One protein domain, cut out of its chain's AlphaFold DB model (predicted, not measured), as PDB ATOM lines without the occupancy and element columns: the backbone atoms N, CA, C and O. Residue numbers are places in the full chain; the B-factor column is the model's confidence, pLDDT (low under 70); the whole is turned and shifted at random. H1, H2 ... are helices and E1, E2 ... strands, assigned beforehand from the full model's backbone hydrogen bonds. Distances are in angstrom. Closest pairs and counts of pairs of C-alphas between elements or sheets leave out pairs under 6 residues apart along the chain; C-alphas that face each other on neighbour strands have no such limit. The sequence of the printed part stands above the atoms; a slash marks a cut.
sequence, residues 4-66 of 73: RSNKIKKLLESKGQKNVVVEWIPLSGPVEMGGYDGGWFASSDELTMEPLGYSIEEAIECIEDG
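What this domain is: This is residues 4 to 66 of the 73 residues of an uncharacterized protein of Enterococcus gilvus (UniProt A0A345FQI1). A small antiparallel sheet of three strands has two helices, H1 and H2, side by side over one face, while its other face is bare. The long link of 11 residues between E1 and E2 makes a loop at one end of the longest axis, and the C-alpha of Glu 32 in it is 40.6 A from that of Gly 16, the two farthest apart in the domain. The printed part has 63 residues, with two named helices and three named strands in the chain order H1, E1, E2, E3, H2; the sheet's order is E1, E2, E3, and the class is mixed, helices and strands. It is only just compact, close to loose, with a radius of gyration of the C-alphas of 12.3 A, and it spans 41 by 20 by 18 A.

How they stand to each other: H1, residues 4 to 14, is on the sheet of E1, residues 21 to 26, E2, residues 38 to 43, and E3, residues 50 to 53. Its height over the sheet is 9.3 A; it lies over E1 and E2, slantwise to the strands, at 33 degrees to E1 on the local plane. The closest C-alphas of H1 and E1 are those of Ser 5 and Val 22, 5.8 A apart. The strands form a meander, each the antiparallel neighbour of the one before. In the hairpin E1 and E2, N 23 and O 41 are within hydrogen-bond range at 3.0 A, as are N 41 and O 23 at 2.9 A. In the hairpin E2 and E3, N 52 and O 40 are within hydrogen-bond range at 2.8 A. H2, residues 56 to 65, is on the same face as H1, over E3, at a height over the sheet of 6.8 A. The closest C-alphas of H2 and E3 are those of Leu 52 and Ala 59, 4.4 A apart. H1 and H2 touch, the closest C-alphas being those of Ile 8 and Ile 60 at 6.4 A, and they run the same way at a shallow tilt of 12 degrees. Every O i to N i+4 pair is within hydrogen-bond range in H2, and 6 of 7 are in H1.

Where its parts are: H1 begins at C-alpha 4, (-45.384, -31.101, 55.971), and measures 16.1 A from first to last C-alpha. E1 measures 15.9 A and E2 16.4 A; E2 begins at C-alpha 38, (-33.886, -25.429, 49.194). E3 is 9.5 A long. H2 measures 14.1 A and ends at C-alpha 65, (-53.464, -16.909, 46.315).

The domain as a whole: The two C-alphas farthest apart are those of Gly 16 and Glu 32, at 40.6 A. The printed part has no cut. The link from E1 to E2, with 11 residues, is long, and that from E3 to H2 is tight. The mean pLDDT of the printed part is 83.0, and residues 28 to 36 are under 70.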
ATOM      1  N   ARG A   4     -45.427 -32.376  56.685       75.81
ATOM      2  CA  ARG A   4     -45.384 -31.101  55.971       75.81
ATOM      3  C   ARG A   4     -45.821 -31.216  54.505       75.81
ATOM      4  O   ARG A   4     -46.722 -30.498  54.089       75.81
ATOM      5  N   SER A   5     -45.276 -32.180  53.759       81.81
ATOM      6  CA  SER A   5     -45.632 -32.403  52.348       81.81
ATOM      7  C   SER A   5     -47.093 -32.832  52.179       81.81
ATOM      8  O   SER A   5     -47.746 -32.467  51.207       81.81
ATOM      9  N   ASN A   6     -47.646 -33.557  53.159       86.81
ATOM     10  CA  ASN A   6     -49.051 -33.968  53.136       86.81
ATOM     11  C   ASN A   6     -50.026 -32.787  53.238       86.81
ATOM     12  O   ASN A   6     -51.128 -32.877  52.703       86.81
ATOM     13  N   LYS A   7     -49.657 -31.702  53.934       88.62
ATOM     14  CA  LYS A   7     -50.525 -30.525  54.070       88.62
ATOM     15  C   LYS A   7     -50.665 -29.797  52.731       88.62
ATOM     16  O   LYS A   7     -51.786 -29.558  52.302       88.62
ATOM     17  N   ILE A   8     -49.539 -29.553  52.060       88.62
ATOM     18  CA  ILE A   8     -49.483 -28.953  50.717       88.62
ATOM     19  C   ILE A   8     -50.251 -29.823  49.717       88.62
ATOM     20  O   ILE A   8     -51.114 -29.337  48.993       88.62
ATOM     21  N   LYS A   9     -50.000 -31.137  49.740       90.62
ATOM     22  CA  LYS A   9     -50.669 -32.086  48.850       90.62
ATOM     23  C   LYS A   9     -52.194 -32.021  48.961       90.62
ATOM     24  O   LYS A   9     -52.868 -31.900  47.946       90.62
ATOM     25  N   LYS A  10     -52.733 -32.067  50.182       90.62
ATOM     26  CA  LYS A  10     -54.186 -32.009  50.408       90.62
ATOM     27  C   LYS A  10     -54.811 -30.702  49.928       90.62
ATOM     28  O   LYS A  10     -55.960 -30.705  49.501       90.62
ATOM     29  N   LEU A  11     -54.075 -29.599  50.031       89.94
ATOM     30  CA  LEU A  11     -54.535 -28.289  49.586       89.94
ATOM     31  C   LEU A  11     -54.673 -28.253  48.057       89.94
ATOM     32  O   LEU A  11     -55.724 -27.883  47.547       89.94
ATOM     33  N   LEU A  12     -53.662 -28.747  47.337       89.06
ATOM     34  CA  LEU A  12     -53.703 -28.896  45.876       89.06
ATOM     35  C   LEU A  12     -54.797 -29.875  45.425       89.06
ATOM     36  O   LEU A  12     -55.547 -29.578  44.499       89.06
ATOM     37  N   GLU A  13     -54.954 -31.011  46.110       90.31
ATOM     38  CA  GLU A  13     -56.048 -31.957  45.834       90.31
ATOM     39  C   GLU A  13     -57.429 -31.303  46.032       90.31
ATOM     40  O   GLU A  13     -58.347 -31.541  45.247       90.31
ATOM     41  N   SER A  14     -57.576 -30.420  47.028       89.56
ATOM     42  CA  SER A  14     -58.799 -29.632  47.245       89.56
ATOM     43  C   SER A  14     -59.065 -28.600  46.145       89.56
ATOM     44  O   SER A  14     -60.211 -28.184  45.989       89.56
ATOM     45  N   LYS A  15     -58.036 -28.185  45.400       87.44
ATOM     46  CA  LYS A  15     -58.130 -27.292  44.234       87.44
ATOM     47  C   LYS A  15     -58.420 -28.054  42.928       87.44
ATOM     48  O   LYS A  15     -58.477 -27.458  41.859       87.44
ATOM     49  N   GLY A  16     -58.630 -29.372  43.008       88.06
ATOM     50  CA  GLY A  16     -58.971 -30.230  41.869       88.06
ATOM     51  C   GLY A  16     -57.779 -30.948  41.234       88.06
ATOM     52  O   GLY A  16     -57.975 -31.765  40.335       88.06
ATOM     53  N   GLN A  17     -56.558 -30.707  41.720       87.94
ATOM     54  CA  GLN A  17     -55.350 -31.340  41.196       87.94
ATOM     55  C   GLN A  17     -55.319 -32.840  41.521       87.94
ATOM     56  O   GLN A  17     -55.614 -33.263  42.642       87.94
ATOM     57  N   LYS A  18     -54.923 -33.665  40.548       87.50
ATOM     58  CA  LYS A  18     -54.811 -35.127  40.694       87.50
ATOM     59  C   LYS A  18     -53.358 -35.574  40.604       87.50
ATOM     60  O   LYS A  18     -52.529 -34.893  40.014       87.50
ATOM     61  N   ASN A  19     -53.050 -36.716  41.222       88.44
ATOM     62  CA  ASN A  19     -51.698 -37.289  41.253       88.44
ATOM     63  C   ASN A  19     -50.621 -36.318  41.770       88.44
ATOM     64  O   ASN A  19     -49.471 -36.358  41.348       88.44
ATOM     65  N   VAL A  20     -50.989 -35.477  42.742       89.69
ATOM     66  CA  VAL A  20     -50.095 -34.456  43.291       89.69
ATOM     67  C   VAL A  20     -48.872 -35.092  43.959       89.69
ATOM     68  O   VAL A  20     -48.989 -35.917  44.885       89.69
ATOM     69  N   VAL A  21     -47.700 -34.644  43.519       90.50
ATOM     70  CA  VAL A  21     -46.390 -34.896  44.114       90.50
ATOM     71  C   VAL A  21     -45.886 -33.582  44.691       90.50
ATOM     72  O   VAL A  21     -45.933 -32.551  44.032       90.50
ATOM     73  N   VAL A  22     -45.437 -33.626  45.944       89.75
ATOM     74  CA  VAL A  22     -44.837 -32.479  46.629       89.75
ATOM     75  C   VAL A  22     -43.487 -32.910  47.163       89.75
ATOM     76  O   VAL A  22     -43.405 -33.873  47.938       89.75
ATOM     77  N   GLU A  23     -42.445 -32.179  46.795       90.81
ATOM     78  CA  GLU A  23     -41.075 -32.476  47.193       90.81
ATOM     79  C   GLU A  23     -40.315 -31.222  47.616       90.81
ATOM     80  O   GLU A  23     -40.576 -30.115  47.150       90.81
ATOM     81  N   TRP A  24     -39.385 -31.409  48.552       87.81
ATOM     82  CA  TRP A  24     -38.412 -30.388  48.913       87.81
ATOM     83  C   TRP A  24     -37.135 -30.657  48.134       87.81
ATOM     84  O   TRP A  24     -36.505 -31.701  48.336       87.81
ATOM     85  N   ILE A  25     -36.748 -29.717  47.281       87.44
ATOM     86  CA  ILE A  25     -35.518 -29.806  46.502       87.44
ATOM     87  C   ILE A  25     -34.457 -28.962  47.211       87.44
ATOM     88  O   ILE A  25     -34.585 -27.734  47.249       87.44
ATOM     89  N   PRO A  26     -33.411 -29.580  47.792       83.94
ATOM     90  CA  PRO A  26     -32.306 -28.829  48.361       83.94
ATOM     91  C   PRO A  26     -31.512 -28.146  47.241       83.94
ATOM     92  O   PRO A  26     -31.116 -28.786  46.261       83.94
ATOM     93  N   LEU A  27     -31.237 -26.853  47.400       76.44
ATOM     94  CA  LEU A  27     -30.338 -26.127  46.510       76.44
ATOM     95  C   LEU A  27     -28.912 -26.516  46.903       76.44
ATOM     96  O   LEU A  27     -28.315 -25.962  47.819       76.44
ATOM     97  N   SER A  28     -28.378 -27.539  46.238       60.81
ATOM     98  CA  SER A  28     -27.025 -28.043  46.483       60.81
ATOM     99  C   SER A  28     -25.968 -27.103  45.890       60.81
ATOM    100  O   SER A  28     -25.331 -27.385  44.880       60.81
ATOM    101  N   GLY A  29     -25.779 -25.952  46.528       60.44
ATOM    102  CA  GLY A  29     -24.650 -25.062  46.292       60.44
ATOM    103  C   GLY A  29     -24.095 -24.582  47.631       60.44
ATOM    104  O   GLY A  29     -24.887 -24.207  48.493       60.44
ATOM    105  N   PRO A  30     -22.765 -24.576  47.846       50.69
ATOM    106  CA  PRO A  30     -22.170 -23.951  49.018       50.69
ATOM    107  C   PRO A  30     -22.296 -22.438  48.844       50.69
ATOM    108  O   PRO A  30     -21.371 -21.757  48.405       50.69
ATOM    109  N   VAL A  31     -23.478 -21.895  49.117       51.41
ATOM    110  CA  VAL A  31     -23.643 -20.454  49.194       51.41
ATOM    111  C   VAL A  31     -23.168 -20.085  50.591       51.41
ATOM    112  O   VAL A  31     -23.944 -20.064  51.540       51.41
ATOM    113  N   GLU A  32     -21.873 -19.786  50.718       55.41
ATOM    114  CA  GLU A  32     -21.219 -19.241  51.926       55.41
ATOM    115  C   GLU A  32     -21.821 -17.891  52.394       55.41
ATOM    116  O   GLU A  32     -21.258 -17.182  53.223       55.41
ATOM    117  N   MET A  33     -22.990 -17.526  51.871       54.69
ATOM    118  CA  MET A  33     -23.735 -16.305  52.116       54.69
ATOM    119  C   MET A  33     -25.179 -16.633  52.515       54.69
ATOM    120  O   MET A  33     -26.099 -16.223  51.823       54.69
ATOM    121  N   GLY A  34     -25.378 -17.407  53.590       54.78
ATOM    122  CA  GLY A  34     -26.643 -17.489  54.349       54.78
ATOM    123  C   GLY A  34     -27.950 -17.518  53.538       54.78
ATOM    124  O   GLY A  34     -28.905 -16.847  53.921       54.78
ATOM    125  N   GLY A  35     -27.966 -18.220  52.402       62.50
ATOM    126  CA  GLY A  35     -29.123 -18.319  51.513       62.50
ATOM    127  C   GLY A  35     -30.096 -19.414  51.944       62.50
ATOM    128  O   GLY A  35     -29.833 -20.157  52.885       62.50
ATOM    129  N   TYR A  36     -31.225 -19.527  51.242       67.00
ATOM    130  CA  TYR A  36     -32.194 -20.599  51.473       67.00
ATOM    131  C   TYR A  36     -31.625 -21.964  51.039       67.00
ATOM    132  O   TYR A  36     -31.140 -22.106  49.918       67.00
ATOM    133  N   ASP A  37     -31.730 -22.974  51.911       75.38
ATOM    134  CA  ASP A  37     -31.171 -24.327  51.713       75.38
ATOM    135  C   ASP A  37     -31.892 -25.163  50.631       75.38
ATOM    136  O   ASP A  37     -31.464 -26.265  50.279       75.38
ATOM    137  N   GLY A  38     -33.024 -24.689  50.114       85.88
ATOM    138  CA  GLY A  38     -33.886 -25.429  49.194       85.88
ATOM    139  C   GLY A  38     -35.257 -24.790  49.048       85.88
ATOM    140  O   GLY A  38     -35.509 -23.759  49.661       85.88
ATOM    141  N   GLY A  39     -36.138 -25.414  48.269       88.19
ATOM    142  CA  GLY A  39     -37.519 -24.964  48.081       88.19
ATOM    143  C   GLY A  39     -38.510 -26.119  47.960       88.19
ATOM    144  O   GLY A  39     -38.137 -27.249  47.636       88.19
ATOM    145  N   TRP A  40     -39.779 -25.830  48.233       90.62
ATOM    146  CA  TRP A  40     -40.911 -26.710  47.975       90.62
ATOM    147  C   TRP A  40     -41.359 -26.579  46.530       90.62
ATOM    148  O   TRP A  40     -41.547 -25.473  46.024       90.62
ATOM    149  N   PHE A  41     -41.585 -27.726  45.905       90.38
ATOM    150  CA  PHE A  41     -42.113 -27.837  44.556       90.38
ATOM    151  C   PHE A  41     -43.314 -28.771  44.558       90.38
ATOM    152  O   PHE A  41     -43.370 -29.727  45.344       90.38
ATOM    153  N   ALA A  42     -44.262 -28.497  43.668       90.94
ATOM    154  CA  ALA A  42     -45.373 -29.392  43.403       90.94
ATOM    155  C   ALA A  42     -45.539 -29.650  41.910       90.94
ATOM    156  O   ALA A  42     -45.320 -28.773  41.084       90.94
ATOM    157  N   SER A  43     -45.956 -30.868  41.587       89.75
ATOM    158  CA  SER A  43     -46.347 -31.274  40.239       89.75
ATOM    159  C   SER A  43     -47.600 -32.138  40.309       89.75
ATOM    160  O   SER A  43     -47.804 -32.874  41.281       89.75
ATOM    161  N   SER A  44     -48.424 -32.078  39.273       88.75
ATOM    162  CA  SER A  44     -49.637 -32.886  39.125       88.75
ATOM    163  C   SER A  44     -49.782 -33.331  37.666       88.75
ATOM    164  O   SER A  44     -48.897 -33.077  36.854       88.75
ATOM    165  N   ASP A  45     -50.883 -34.002  37.322       86.50
ATOM    166  CA  ASP A  45     -51.173 -34.320  35.914       86.50
ATOM    167  C   ASP A  45     -51.361 -33.051  35.055       86.50
ATOM    168  O   ASP A  45     -51.018 -33.054  33.875       86.50
ATOM    169  N   GLU A  46     -51.868 -31.970  35.657       81.69
ATOM    170  CA  GLU A  46     -52.204 -30.708  34.977       81.69
ATOM    171  C   GLU A  46     -51.152 -29.606  35.200       81.69
ATOM    172  O   GLU A  46     -51.138 -28.603  34.489       81.69
ATOM    173  N   LEU A  47     -50.264 -29.772  36.189       78.19
ATOM    174  CA  LEU A  47     -49.225 -28.809  36.547       78.19
ATOM    175  C   LEU A  47     -47.840 -29.382  36.276       78.19
ATOM    176  O   LEU A  47     -47.465 -30.441  36.793       78.19
ATOM    177  N   THR A  48     -47.034 -28.610  35.552       80.06
ATOM    178  CA  THR A  48     -45.584 -28.791  35.542       80.06
ATOM    179  C   THR A  48     -45.007 -28.602  36.945       80.06
ATOM    180  O   THR A  48     -45.702 -28.207  37.874       80.06
ATOM    181  N   MET A  49     -43.738 -28.961  37.141       85.38
ATOM    182  CA  MET A  49     -43.087 -28.779  38.436       85.38
ATOM    183  C   MET A  49     -42.974 -27.284  38.766       85.38
ATOM    184  O   MET A  49     -42.055 -26.616  38.296       85.38
ATOM    185  N   GLU A  50     -43.891 -26.786  39.592       87.31
ATOM    186  CA  GLU A  50     -43.985 -25.379  39.970       87.31
ATOM    187  C   GLU A  50     -43.353 -25.134  41.350       87.31
ATOM    188  O   GLU A  50     -43.548 -25.932  42.281       87.31
ATOM    189  N   PRO A  51     -42.594 -24.036  41.516       89.75
ATOM    190  CA  PRO A  51     -42.076 -23.627  42.813       89.75
ATOM    191  C   PRO A  51     -43.204 -23.070  43.690       89.75
ATOM    192  O   PRO A  51     -43.946 -22.188  43.271       89.75
ATOM    193  N   LEU A  52     -43.292 -23.545  44.932       89.19
ATOM    194  CA  LEU A  52     -44.286 -23.085  45.907       89.19
ATOM    195  C   LEU A  52     -43.704 -22.130  46.957       89.19
ATOM    196  O   LEU A  52     -44.431 -21.318  47.514       89.19
ATOM    197  N   GLY A  53     -42.404 -22.212  47.250       88.81
ATOM    198  CA  GLY A  53     -41.748 -21.330  48.221       88.81
ATOM    199  C   GLY A  53     -40.640 -22.019  49.010       88.81
ATOM    200  O   GLY A  53     -40.314 -23.179  48.767       88.81
ATOM    201  N   TYR A  54     -40.056 -21.314  49.975       87.94
ATOM    202  CA  TYR A  54     -38.938 -21.801  50.794       87.94
ATOM    203  C   TYR A  54     -39.406 -22.306  52.167       87.94
ATOM    204  O   TYR A  54     -38.682 -23.010  52.870       87.94
ATOM    205  N   SER A  55     -40.643 -21.999  52.552       88.12
ATOM    206  CA  SER A  55     -41.295 -22.494  53.766       88.12
ATOM    207  C   SER A  55     -42.634 -23.167  53.454       88.12
ATOM    208  O   SER A  55     -43.130 -23.122  52.331       88.12
ATOM    209  N   ILE A  56     -43.216 -23.845  54.446       87.19
ATOM    210  CA  ILE A  56     -44.542 -24.459  54.286       87.19
ATOM    211  C   ILE A  56     -45.627 -23.391  54.239       87.19
ATOM    212  O   ILE A  56     -46.616 -23.559  53.538       87.19
ATOM    213  N   GLU A  57     -45.439 -22.327  55.006       90.12
ATOM    214  CA  GLU A  57     -46.329 -21.183  55.089       90.12
ATOM    215  C   GLU A  57     -46.398 -20.475  53.734       90.12
ATOM    216  O   GLU A  57     -47.486 -20.379  53.181       90.12
ATOM    217  N   GLU A  58     -45.249 -20.138  53.136       90.06
ATOM    218  CA  GLU A  58     -45.192 -19.576  51.776       90.06
ATOM    219  C   GLU A  58     -45.806 -20.517  50.738       90.06
ATOM    220  O   GLU A  58     -46.541 -20.070  49.869       90.06
ATOM    221  N   ALA A  59     -45.549 -21.827  50.843       89.88
ATOM    222  CA  ALA A  59     -46.132 -22.796  49.923       89.88
ATOM    223  C   ALA A  59     -47.662 -22.856  50.018       89.88
ATOM    224  O   ALA A  59     -48.333 -23.061  49.011       89.88
ATOM    225  N   ILE A  60     -48.220 -22.690  51.219       89.62
ATOM    226  CA  ILE A  60     -49.668 -22.636  51.431       89.62
ATOM    227  C   ILE A  60     -50.232 -21.325  50.891       89.62
ATOM    228  O   ILE A  60     -51.168 -21.386  50.102       89.62
ATOM    229  N   GLU A  61     -49.637 -20.185  51.252       90.38
ATOM    230  CA  GLU A  61     -50.038 -18.865  50.748       90.38
ATOM    231  C   GLU A  61     -50.011 -18.843  49.216       90.38
ATOM    232  O   GLU A  61     -50.985 -18.445  48.587       90.38
ATOM    233  N   CYS A  62     -48.959 -19.396  48.605       89.88
ATOM    234  CA  CYS A  62     -48.845 -19.534  47.158       89.88
ATOM    235  C   CYS A  62     -50.027 -20.307  46.557       89.88
ATOM    236  O   CYS A  62     -50.599 -19.856  45.571       89.88
ATOM    237  N   ILE A  63     -50.430 -21.436  47.146       88.94
ATOM    238  CA  ILE A  63     -51.560 -22.237  46.645       88.94
ATOM    239  C   ILE A  63     -52.912 -21.552  46.890       88.94
ATOM    240  O   ILE A  63     -53.845 -21.731  46.105       88.94
ATOM    241  N   GLU A  64     -53.048 -20.820  47.994       88.00
ATOM    242  CA  GLU A  64     -54.276 -20.102  48.335       88.00
ATOM    243  C   GLU A  64     -54.493 -18.876  47.437       88.00
ATOM    244  O   GLU A  64     -55.614 -18.686  46.958       88.00
ATOM    245  N   ASP A  65     -53.437 -18.102  47.174       86.38
ATOM    246  CA  ASP A  65     -53.464 -16.909  46.315       86.38
ATOM    247  C   ASP A  65     -53.317 -17.232  44.817       86.38
ATOM    248  O   ASP A  65     -53.695 -16.428  43.961       86.38
ATOM    249  N   GLY A  66     -52.737 -18.386  44.484       77.75
ATOM    250  CA  GLY A  66     -52.440 -18.794  43.116       77.75
ATOM    251  C   GLY A  66     -53.610 -19.449  42.384       77.75
ATOM    252  O   GLY A  66     -54.531 -20.014  42.979       77.75
TER     253      GLY A  66